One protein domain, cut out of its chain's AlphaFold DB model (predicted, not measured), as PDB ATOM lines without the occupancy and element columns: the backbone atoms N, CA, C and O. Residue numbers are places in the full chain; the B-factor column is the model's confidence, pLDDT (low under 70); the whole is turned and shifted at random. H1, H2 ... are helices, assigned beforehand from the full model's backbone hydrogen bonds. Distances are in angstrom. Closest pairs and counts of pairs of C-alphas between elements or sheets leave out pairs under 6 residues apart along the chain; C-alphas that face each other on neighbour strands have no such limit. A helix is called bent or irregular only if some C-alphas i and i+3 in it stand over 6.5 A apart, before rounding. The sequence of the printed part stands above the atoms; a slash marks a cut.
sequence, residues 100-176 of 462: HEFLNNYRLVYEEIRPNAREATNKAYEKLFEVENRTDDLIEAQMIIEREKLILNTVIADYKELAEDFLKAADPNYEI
ATOM      1  N   HIS A 100      18.874 -18.492  10.538       79.81
ATOM      2  CA  HIS A 100      19.926 -19.363  10.016       79.81
ATOM      3  C   HIS A 100      19.414 -20.771   9.679       79.81
ATOM      4  O   HIS A 100      19.647 -21.264   8.576       79.81
ATOM      5  N   GLU A 101      18.692 -21.421  10.598       70.38
ATOM      6  CA  GLU A 101      18.148 -22.773  10.403       70.38
ATOM      7  C   GLU A 101      17.120 -22.820   9.269       70.38
ATOM      8  O   GLU A 101      17.141 -23.745   8.457       70.38
ATOM      9  N   PHE A 102      16.274 -21.794   9.158       73.38
ATOM     10  CA  PHE A 102      15.319 -21.655   8.062       73.38
ATOM     11  C   PHE A 102      16.018 -21.512   6.699       73.38
ATOM     12  O   PHE A 102      15.677 -22.211   5.740       73.38
ATOM     13  N   LEU A 103      17.032 -20.645   6.611       75.81
ATOM     14  CA  LEU A 103      17.788 -20.411   5.377       75.81
ATOM     15  C   LEU A 103      18.711 -21.580   5.010       75.81
ATOM     16  O   LEU A 103      19.050 -21.745   3.836       75.81
ATOM     17  N   ASN A 104      19.081 -22.427   5.974       74.88
ATOM     18  CA  ASN A 104      19.948 -23.580   5.736       74.88
ATOM     19  C   ASN A 104      19.339 -24.581   4.740       74.88
ATOM     20  O   ASN A 104      20.060 -25.161   3.930       74.88
ATOM     21  N   ASN A 105      18.009 -24.707   4.712       67.19
ATOM     22  CA  ASN A 105      17.307 -25.515   3.710       67.19
ATOM     23  C   ASN A 105      17.582 -25.022   2.280       67.19
ATOM     24  O   ASN A 105      17.809 -25.818   1.372       67.19
ATOM     25  N   TYR A 106      17.637 -23.703   2.082       69.69
ATOM     26  CA  TYR A 106      17.976 -23.102   0.791       69.69
ATOM     27  C   TYR A 106      19.478 -23.180   0.489       69.69
ATOM     28  O   TYR A 106      19.846 -23.290  -0.679       69.69
ATOM     29  N   ARG A 107      20.347 -23.166   1.514       72.81
ATOM     30  CA  ARG A 107      21.798 -23.387   1.357       72.81
ATOM     31  C   ARG A 107      22.097 -24.787   0.827       72.81
ATOM     32  O   ARG A 107      22.921 -24.910  -0.070       72.81
ATOM     33  N   LEU A 108      21.402 -25.815   1.318       66.94
ATOM     34  CA  LEU A 108      21.554 -27.191   0.829       66.94
ATOM     35  C   LEU A 108      21.224 -27.305  -0.663       66.94
ATOM     36  O   LEU A 108      22.025 -27.833  -1.430       66.94
ATOM     37  N   VAL A 109      20.085 -26.743  -1.081       64.12
ATOM     38  CA  VAL A 109      19.687 -26.701  -2.497       64.12
ATOM     39  C   VAL A 109      20.696 -25.903  -3.324       64.12
ATOM     40  O   VAL A 109      21.077 -26.328  -4.413       64.12
ATOM     41  N   TYR A 110      21.155 -24.759  -2.809       67.56
ATOM     42  CA  TYR A 110      22.139 -23.932  -3.498       67.56
ATOM     43  C   TYR A 110      23.456 -24.672  -3.719       67.56
ATOM     44  O   TYR A 110      23.945 -24.668  -4.839       67.56
ATOM     45  N   GLU A 111      24.020 -25.333  -2.708       69.94
ATOM     46  CA  GLU A 111      25.292 -26.058  -2.846       69.94
ATOM     47  C   GLU A 111      25.220 -27.198  -3.877       69.94
ATOM     48  O   GLU A 111      26.213 -27.473  -4.550       69.94
ATOM     49  N   GLU A 112      24.047 -27.808  -4.076       63.47
ATOM     50  CA  GLU A 112      23.838 -28.811  -5.128       63.47
ATOM     51  C   GLU A 112      23.896 -28.199  -6.539       63.47
ATOM     52  O   GLU A 112      24.516 -28.763  -7.445       63.47
ATOM     53  N   ILE A 113      23.297 -27.019  -6.738       60.28
ATOM     54  CA  ILE A 113      23.231 -26.365  -8.056       60.28
ATOM     55  C   ILE A 113      24.415 -25.428  -8.336       60.28
ATOM     56  O   ILE A 113      24.728 -25.164  -9.498       60.28
ATOM     57  N   ARG A 114      25.099 -24.944  -7.293       70.94
ATOM     58  CA  ARG A 114      26.172 -23.936  -7.329       70.94
ATOM     59  C   ARG A 114      27.280 -24.229  -8.345       70.94
ATOM     60  O   ARG A 114      27.683 -23.282  -9.018       70.94
ATOM     61  N   PRO A 115      27.760 -25.477  -8.534       67.62
ATOM     62  CA  PRO A 115      28.792 -25.769  -9.532       67.62
ATOM     63  C   PRO A 115      28.396 -25.382 -10.963       67.62
ATOM     64  O   PRO A 115      29.266 -25.094 -11.782       67.62
ATOM     65  N   ASN A 116      27.092 -25.361 -11.252       60.16
ATOM     66  CA  ASN A 116      26.531 -25.067 -12.569       60.16
ATOM     67  C   ASN A 116      25.643 -23.807 -12.571       60.16
ATOM     68  O   ASN A 116      25.044 -23.484 -13.599       60.16
ATOM     69  N   ALA A 117      25.531 -23.105 -11.439       61.94
ATOM     70  CA  ALA A 117      24.646 -21.961 -11.282       61.94
ATOM     71  C   ALA A 117      25.193 -20.727 -12.010       61.94
ATOM     72  O   ALA A 117      26.384 -20.402 -11.948       61.94
ATOM     73  N   ARG A 118      24.298 -20.018 -12.704       70.81
ATOM     74  CA  ARG A 118      24.630 -18.771 -13.397       70.81
ATOM     75  C   ARG A 118      24.815 -17.606 -12.422       70.81
ATOM     76  O   ARG A 118      24.389 -17.657 -11.270       70.81
ATOM     77  N   GLU A 119      25.440 -16.529 -12.896       82.50
ATOM     78  CA  GLU A 119      25.781 -15.367 -12.064       82.50
ATOM     79  C   GLU A 119      24.538 -14.717 -11.439       82.50
ATOM     80  O   GLU A 119      24.564 -14.348 -10.263       82.50
ATOM     81  N   ALA A 120      23.435 -14.608 -12.189       77.25
ATOM     82  CA  ALA A 120      22.187 -14.063 -11.659       77.25
ATOM     83  C   ALA A 120      21.609 -14.934 -10.531       77.25
ATOM     84  O   ALA A 120      21.119 -14.401  -9.534       77.25
ATOM     85  N   THR A 121      21.711 -16.258 -10.663       74.75
ATOM     86  CA  THR A 121      21.276 -17.233  -9.655       74.75
ATOM     87  C   THR A 121      22.127 -17.129  -8.395       74.75
ATOM     88  O   THR A 121      21.574 -17.009  -7.305       74.75
ATOM     89  N   ASN A 122      23.456 -17.058  -8.534       83.62
ATOM     90  CA  ASN A 122      24.367 -16.874  -7.398       83.62
ATOM     91  C   ASN A 122      24.029 -15.596  -6.622       83.62
ATOM     92  O   ASN A 122      23.813 -15.650  -5.415       83.62
ATOM     93  N   LYS A 123      23.850 -14.468  -7.323       88.75
ATOM     94  CA  LYS A 123      23.450 -13.195  -6.702       88.75
ATOM     95  C   LYS A 123      22.085 -13.262  -6.016       88.75
ATOM     96  O   LYS A 123      21.870 -12.569  -5.025       88.75
ATOM     97  N   ALA A 124      21.139 -14.039  -6.547       82.81
ATOM     98  CA  ALA A 124      19.823 -14.199  -5.934       82.81
ATOM     99  C   ALA A 124      19.906 -14.976  -4.610       82.81
ATOM    100  O   ALA A 124      19.306 -14.551  -3.624       82.81
ATOM    101  N   TYR A 125      20.686 -16.061  -4.567       83.44
ATOM    102  CA  TYR A 125      20.918 -16.829  -3.340       83.44
ATOM    103  C   TYR A 125      21.763 -16.058  -2.319       83.44
ATOM    104  O   TYR A 125      21.428 -16.064  -1.138       83.44
ATOM    105  N   GLU A 126      22.793 -15.328  -2.753       90.12
ATOM    106  CA  GLU A 126      23.585 -14.449  -1.879       90.12
ATOM    107  C   GLU A 126      22.693 -13.429  -1.159       90.12
ATOM    108  O   GLU A 126      22.726 -13.346   0.067       90.12
ATOM    109  N   LYS A 127      21.806 -12.741  -1.890       91.19
ATOM    110  CA  LYS A 127      20.834 -11.803  -1.300       91.19
ATOM    111  C   LYS A 127      19.846 -12.467  -0.342       91.19
ATOM    112  O   LYS A 127      19.440 -11.845   0.635       91.19
ATOM    113  N   LEU A 128      19.435 -13.707  -0.620       86.31
ATOM    114  CA  LEU A 128      18.574 -14.470   0.285       86.31
ATOM    115  C   LEU A 128      19.307 -14.789   1.598       86.31
ATOM    116  O   LEU A 128      18.729 -14.644   2.671       86.31
ATOM    117  N   PHE A 129      20.581 -15.175   1.528       91.12
ATOM    118  CA  PHE A 129      21.384 -15.492   2.712       91.12
ATOM    119  C   PHE A 129      21.814 -14.250   3.502       91.12
ATOM    120  O   PHE A 129      21.997 -14.338   4.712       91.12
ATOM    121  N   GLU A 130      21.900 -13.080   2.867       92.69
ATOM    122  CA  GLU A 130      22.143 -11.803   3.552       92.69
ATOM    123  C   GLU A 130      21.040 -11.421   4.552       92.69
ATOM    124  O   GLU A 130      21.294 -10.605   5.440       92.69
ATOM    125  N   VAL A 131      19.839 -12.010   4.461       88.75
ATOM    126  CA  VAL A 131      18.749 -11.787   5.431       88.75
ATOM    127  C   VAL A 131      19.167 -12.182   6.849       88.75
ATOM    128  O   VAL A 131      18.810 -11.488   7.797       88.75
ATOM    129  N   GLU A 132      19.999 -13.215   6.986       88.50
ATOM    130  CA  GLU A 132      20.548 -13.670   8.268       88.50
ATOM    131  C   GLU A 132      21.368 -12.584   8.980       88.50
ATOM    132  O   GLU A 132      21.361 -12.480  10.198       88.50
ATOM    133  N   ASN A 133      22.038 -11.714   8.219       89.50
ATOM    134  CA  ASN A 133      22.821 -10.611   8.782       89.50
ATOM    135  C   ASN A 133      21.954  -9.397   9.154       89.50
ATOM    136  O   ASN A 133      22.466  -8.421   9.706       89.50
ATOM    137  N   ARG A 134      20.667  -9.404   8.779       87.38
ATOM    138  CA  ARG A 134      19.747  -8.267   8.929       87.38
ATOM    139  C   ARG A 134      18.822  -8.425  10.129       87.38
ATOM    140  O   ARG A 134      18.484  -7.414  10.736       87.38
ATOM    141  N   THR A 135      18.406  -9.649  10.449       81.81
ATOM    142  CA  THR A 135      17.526  -9.940  11.586       81.81
ATOM    143  C   THR A 135      17.634 -11.406  12.006       81.81
ATOM    144  O   THR A 135      17.838 -12.281  11.167       81.81
ATOM    145  N   ASP A 136      17.453 -11.656  13.304       78.31
ATOM    146  CA  ASP A 136      17.306 -12.993  13.896       78.31
ATOM    147  C   ASP A 136      15.828 -13.340  14.192       78.31
ATOM    148  O   ASP A 136      15.529 -14.461  14.612       78.31
ATOM    149  N   ASP A 137      14.890 -12.407  13.963       76.69
ATOM    150  CA  ASP A 137      13.447 -12.647  14.084       76.69
ATOM    151  C   ASP A 137      12.894 -13.231  12.774       76.69
ATOM    152  O   ASP A 137      12.934 -12.601  11.715       76.69
ATOM    153  N   LEU A 138      12.331 -14.439  12.849       72.25
ATOM    154  CA  LEU A 138      11.714 -15.127  11.715       72.25
ATOM    155  C   LEU A 138      10.585 -14.337  11.047       72.25
ATOM    156  O   LEU A 138      10.429 -14.423   9.830       72.25
ATOM    157  N   ILE A 139       9.771 -13.603  11.811       71.62
ATOM    158  CA  ILE A 139       8.636 -12.862  11.247       71.62
ATOM    159  C   ILE A 139       9.161 -11.679  10.434       71.62
ATOM    160  O   ILE A 139       8.715 -11.445   9.307       71.62
ATOM    161  N   GLU A 140      10.148 -10.963  10.973       70.31
ATOM    162  CA  GLU A 140      10.808  -9.865  10.271       70.31
ATOM    163  C   GLU A 140      11.575 -10.374   9.040       70.31
ATOM    164  O   GLU A 140      11.467  -9.785   7.960       70.31
ATOM    165  N   ALA A 141      12.269 -11.511   9.158       70.88
ATOM    166  CA  ALA A 141      12.931 -12.169   8.037       70.88
ATOM    167  C   ALA A 141      11.932 -12.539   6.931       70.88
ATOM    168  O   ALA A 141      12.173 -12.228   5.764       70.88
ATOM    169  N   GLN A 142      10.780 -13.126   7.279       70.44
ATOM    170  CA  GLN A 142       9.734 -13.462   6.309       70.44
ATOM    171  C   GLN A 142       9.183 -12.206   5.624       70.44
ATOM    172  O   GLN A 142       9.020 -12.188   4.404       70.44
ATOM    173  N   MET A 143       8.951 -11.124   6.373       72.75
ATOM    174  CA  MET A 143       8.512  -9.850   5.796       72.75
ATOM    175  C   MET A 143       9.527  -9.282   4.798       72.75
ATOM    176  O   MET A 143       9.129  -8.780   3.745       72.75
ATOM    177  N   ILE A 144      10.826  -9.361   5.107       76.94
ATOM    178  CA  ILE A 144      11.905  -8.955   4.197       76.94
ATOM    179  C   ILE A 144      11.887  -9.825   2.935       76.94
ATOM    180  O   ILE A 144      11.880  -9.292   1.824       76.94
ATOM    181  N   ILE A 145      11.837 -11.149   3.105       77.88
ATOM    182  CA  ILE A 145      11.855 -12.131   2.016       77.88
ATOM    183  C   ILE A 145      10.686 -11.921   1.048       77.88
ATOM    184  O   ILE A 145      10.905 -11.915  -0.165       77.88
ATOM    185  N   GLU A 146       9.474 -11.702   1.559       76.50
ATOM    186  CA  GLU A 146       8.279 -11.449   0.745       76.50
ATOM    187  C   GLU A 146       8.340 -10.082   0.055       76.50
ATOM    188  O   GLU A 146       8.132  -9.970  -1.156       76.50
ATOM    189  N   ARG A 147       8.684  -9.021   0.799       82.06
ATOM    190  CA  ARG A 147       8.729  -7.651   0.265       82.06
ATOM    191  C   ARG A 147       9.768  -7.495  -0.843       82.06
ATOM    192  O   ARG A 147       9.521  -6.791  -1.823       82.06
ATOM    193  N   GLU A 148      10.926  -8.126  -0.683       86.75
ATOM    194  CA  GLU A 148      12.022  -8.103  -1.659       86.75
ATOM    195  C   GLU A 148      11.947  -9.266  -2.662       86.75
ATOM    196  O   GLU A 148      12.767  -9.343  -3.583       86.75
ATOM    197  N   LYS A 149      10.937 -10.139  -2.528       82.81
ATOM    198  CA  LYS A 149      10.678 -11.297  -3.394       82.81
ATOM    199  C   LYS A 149      11.901 -12.213  -3.532       82.81
ATOM    200  O   LYS A 149      12.217 -12.686  -4.623       82.81
ATOM    201  N   LEU A 150      12.632 -12.442  -2.441       80.50
ATOM    202  CA  LEU A 150      13.951 -13.088  -2.480       80.50
ATOM    203  C   LEU A 150      13.873 -14.554  -2.926       80.50
ATOM    204  O   LEU A 150      14.627 -14.943  -3.814       80.50
ATOM    205  N   ILE A 151      12.914 -15.333  -2.409       75.75
ATOM    206  CA  ILE A 151      12.697 -16.726  -2.851       75.75
ATOM    207  C   ILE A 151      12.204 -16.769  -4.305       75.75
ATOM    208  O   ILE A 151      12.631 -17.604  -5.094       75.75
ATOM    209  N   LEU A 152      11.341 -15.836  -4.711       70.81
ATOM    210  CA  LEU A 152      10.899 -15.750  -6.105       70.81
ATOM    211  C   LEU A 152      12.087 -15.529  -7.052       70.81
ATOM    212  O   LEU A 152      12.178 -16.147  -8.113       70.81
ATOM    213  N   ASN A 153      13.006 -14.649  -6.654       77.62
ATOM    214  CA  ASN A 153      14.183 -14.300  -7.434       77.62
ATOM    215  C   ASN A 153      15.145 -15.482  -7.602       77.62
ATOM    216  O   ASN A 153      15.719 -15.607  -8.682       77.62
ATOM    217  N   THR A 154      15.296 -16.364  -6.605       71.00
ATOM    218  CA  THR A 154      16.142 -17.565  -6.753       71.00
ATOM    219  C   THR A 154      15.583 -18.538  -7.792       71.00
ATOM    220  O   THR A 154      16.359 -19.136  -8.533       71.00
ATOM    221  N   VAL A 155      14.254 -18.632  -7.918       68.38
ATOM    222  CA  VAL A 155      13.584 -19.502  -8.900       68.38
ATOM    223  C   VAL A 155      13.650 -18.933 -10.323       68.38
ATOM    224  O   VAL A 155      13.898 -19.668 -11.276       68.38
ATOM    225  N   ILE A 156      13.441 -17.622 -10.502       70.88
ATOM    226  CA  ILE A 156      13.354 -17.024 -11.850       70.88
ATOM    227  C   ILE A 156      14.686 -16.563 -12.433       70.88
ATOM    228  O   ILE A 156      14.750 -16.339 -13.643       70.88
ATOM    229  N   ALA A 157      15.718 -16.346 -11.613       71.75
ATOM    230  CA  ALA A 157      16.979 -15.762 -12.074       71.75
ATOM    231  C   ALA A 157      17.630 -16.608 -13.175       71.75
ATOM    232  O   ALA A 157      17.971 -16.070 -14.232       71.75
ATOM    233  N   ASP A 158      17.721 -17.925 -12.964       67.75
ATOM    234  CA  ASP A 158      18.329 -18.829 -13.940       67.75
ATOM    235  C   ASP A 158      17.529 -18.872 -15.243       67.75
ATOM    236  O   ASP A 158      18.079 -18.756 -16.342       67.75
ATOM    237  N   TYR A 159      16.205 -18.960 -15.110       71.19
ATOM    238  CA  TYR A 159      15.292 -18.960 -16.240       71.19
ATOM    239  C   TYR A 159      15.409 -17.678 -17.073       71.19
ATOM    240  O   TYR A 159      15.471 -17.750 -18.300       71.19
ATOM    241  N   LYS A 160      15.448 -16.504 -16.429       72.56
ATOM    242  CA  LYS A 160      15.569 -15.211 -17.119       72.56
ATOM    243  C   LYS A 160      16.871 -15.126 -17.901       72.56
ATOM    244  O   LYS A 160      16.834 -14.778 -19.077       72.56
ATOM    245  N   GLU A 161      17.993 -15.491 -17.286       71.62
ATOM    246  CA  GLU A 161      19.292 -15.462 -17.963       71.62
ATOM    247  C   GLU A 161      19.329 -16.446 -19.146       71.62
ATOM    248  O   GLU A 161      19.759 -16.085 -20.243       71.62
ATOM    249  N   LEU A 162      18.790 -17.658 -18.973       69.81
ATOM    250  CA  LEU A 162      18.684 -18.660 -20.037       69.81
ATOM    251  C   LEU A 162      17.781 -18.196 -21.191       69.81
ATOM    252  O   LEU A 162      18.133 -18.364 -22.362       69.81
ATOM    253  N   ALA A 163      16.623 -17.617 -20.873       74.31
ATOM    254  CA  ALA A 163      15.690 -17.094 -21.860       74.31
ATOM    255  C   ALA A 163      16.292 -15.902 -22.615       74.31
ATOM    256  O   ALA A 163      16.171 -15.836 -23.835       74.31
ATOM    257  N   GLU A 164      16.985 -14.987 -21.935       80.62
ATOM    258  CA  GLU A 164      17.676 -13.866 -22.575       80.62
ATOM    259  C   GLU A 164      18.803 -14.322 -23.501       80.62
ATOM    260  O   GLU A 164      18.888 -13.848 -24.635       80.62
ATOM    261  N   ASP A 165      19.651 -15.250 -23.049       76.94
ATOM    262  CA  ASP A 165      20.724 -15.821 -23.864       76.94
ATOM    263  C   ASP A 165      20.160 -16.498 -25.116       76.94
ATOM    264  O   ASP A 165      20.660 -16.287 -26.225       76.94
ATOM    265  N   PHE A 166      19.081 -17.271 -24.952       80.56
ATOM    266  CA  PHE A 166      18.377 -17.894 -26.063       80.56
ATOM    267  C   PHE A 166      17.822 -16.849 -27.036       80.56
ATOM    268  O   PHE A 166      18.046 -16.943 -28.241       80.56
ATOM    269  N   LEU A 167      17.101 -15.842 -26.536       83.06
ATOM    270  CA  LEU A 167      16.446 -14.835 -27.372       83.06
ATOM    271  C   LEU A 167      17.453 -13.944 -28.109       83.06
ATOM    272  O   LEU A 167      17.175 -13.548 -29.237       83.06
ATOM    273  N   LYS A 168      18.623 -13.674 -27.516       85.06
ATOM    274  CA  LYS A 168      19.747 -12.992 -28.185       85.06
ATOM    275  C   LYS A 168      20.373 -13.854 -29.283       85.06
ATOM    276  O   LYS A 168      20.847 -13.315 -30.280       85.06
ATOM    277  N   ALA A 169      20.404 -15.173 -29.096       81.31
ATOM    278  CA  ALA A 169      20.959 -16.112 -30.067       81.31
ATOM    279  C   ALA A 169      19.969 -16.483 -31.186       81.31
ATOM    280  O   ALA A 169      20.393 -16.845 -32.283       81.31
ATOM    281  N   ALA A 170      18.663 -16.415 -30.929       83.69
ATOM    282  CA  ALA A 170      17.628 -16.769 -31.891       83.69
ATOM    283  C   ALA A 170      17.553 -15.769 -33.059       83.69
ATOM    284  O   ALA A 170      17.775 -14.570 -32.903       83.69
ATOM    285  N   ASP A 171      17.188 -16.262 -34.243       83.56
ATOM    286  CA  ASP A 171      16.963 -15.412 -35.413       83.56
ATOM    287  C   ASP A 171      15.658 -14.605 -35.247       83.56
ATOM    288  O   ASP A 171      14.575 -15.203 -35.192       83.56
ATOM    289  N   PRO A 172      15.716 -13.259 -35.194       80.56
ATOM    290  CA  PRO A 172      14.529 -12.427 -35.018       80.56
ATOM    291  C   PRO A 172      13.554 -12.526 -36.199       80.56
ATOM    292  O   PRO A 172      12.366 -12.266 -36.033       80.56
ATOM    293  N   ASN A 173      14.031 -12.939 -37.377       82.81
ATOM    294  CA  ASN A 173      13.217 -13.124 -38.576       82.81
ATOM    295  C   ASN A 173      12.563 -14.511 -38.654       82.81
ATOM    296  O   ASN A 173      11.757 -14.765 -39.552       82.81
ATOM    297  N   TYR A 174      12.906 -15.411 -37.729       78.56
ATOM    298  CA  TYR A 174      12.427 -16.786 -37.681       78.56
ATOM    299  C   TYR A 174      11.681 -17.034 -36.364       78.56
ATOM    300  O   TYR A 174      12.016 -17.923 -35.588       78.56
ATOM    301  N   GLU A 175      10.641 -16.232 -36.103       74.69
ATOM    302  CA  GLU A 175       9.914 -16.203 -34.821       74.69
ATOM    303  C   GLU A 175       9.355 -17.551 -34.362       74.69
ATOM    304  O   GLU A 175       9.102 -17.743 -33.174       74.69
ATOM    305  N   ILE A 176       9.199 -18.514 -35.269       71.94
ATOM    306  CA  ILE A 176       8.869 -19.887 -34.905       71.94
ATOM    307  C   ILE A 176       9.820 -20.448 -33.840       71.94
ATOM    308  O   ILE A 176       9.339 -21.134 -32.951       71.94
TER     309      ILE A 176
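AT A GLANCE: This is residues 100 to 176 of the 462 residues of an uncharacterized protein of uncultured Eubacterium sp (UniProt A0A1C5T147). H2 is the middle of a small helical body, with H1 running back along one side and H3 and the first part of H4, one beyond the other, along another; residues 163 to 176 stick out and make the length. The printed part has 77 residues, with four named helices, H1 to H4 in order, and no named strand: all helix. It is loose, radius of gyration of the C-alphas 15.6 A, spanning 53 by 27 by 16 A.

HOW THE PARTS SIT: H1, residues 100 to 116, and H2, residues 119 to 133, touch as a hairpin, closest C-alphas His 100 and Glu 132, 6.0 A. With residues 128 to 132 alone H2 touches H3, residues 138 to 147, as another hairpin, closest C-alphas Val 131 and Ala 141, 6.4 A. H2 touches H4, residues 150 to 169, opposite ways at a shallow tilt of 14 degrees, closest C-alphas Ala 124 and Thr 154, 5.1 A. Each O i to N i+4 pair is within hydrogen-bond range in H3; H1 has 9 of 13, H2 8 of 11, H4 14 of 16.

IN THESE COORDINATES: H1, 24.2 A, begins at C-alpha 100 (19.926, -19.363, 10.016) and is irregular, C-alphas 112 and 115 being 7.3 A apart. H2 measures 21.6 A and H3 14.0 A. H4, 28.6 A, ends at C-alpha 169 (20.959, -16.112, -30.067) and is only just irregular, C-alphas 155 and 158 being 7.0 A apart.

THE WHOLE: The printed part has no cut, and its three links are tight. Mean pLDDT of the printed part is 76.5; 14 residues, among them 108 to 113, are under 70.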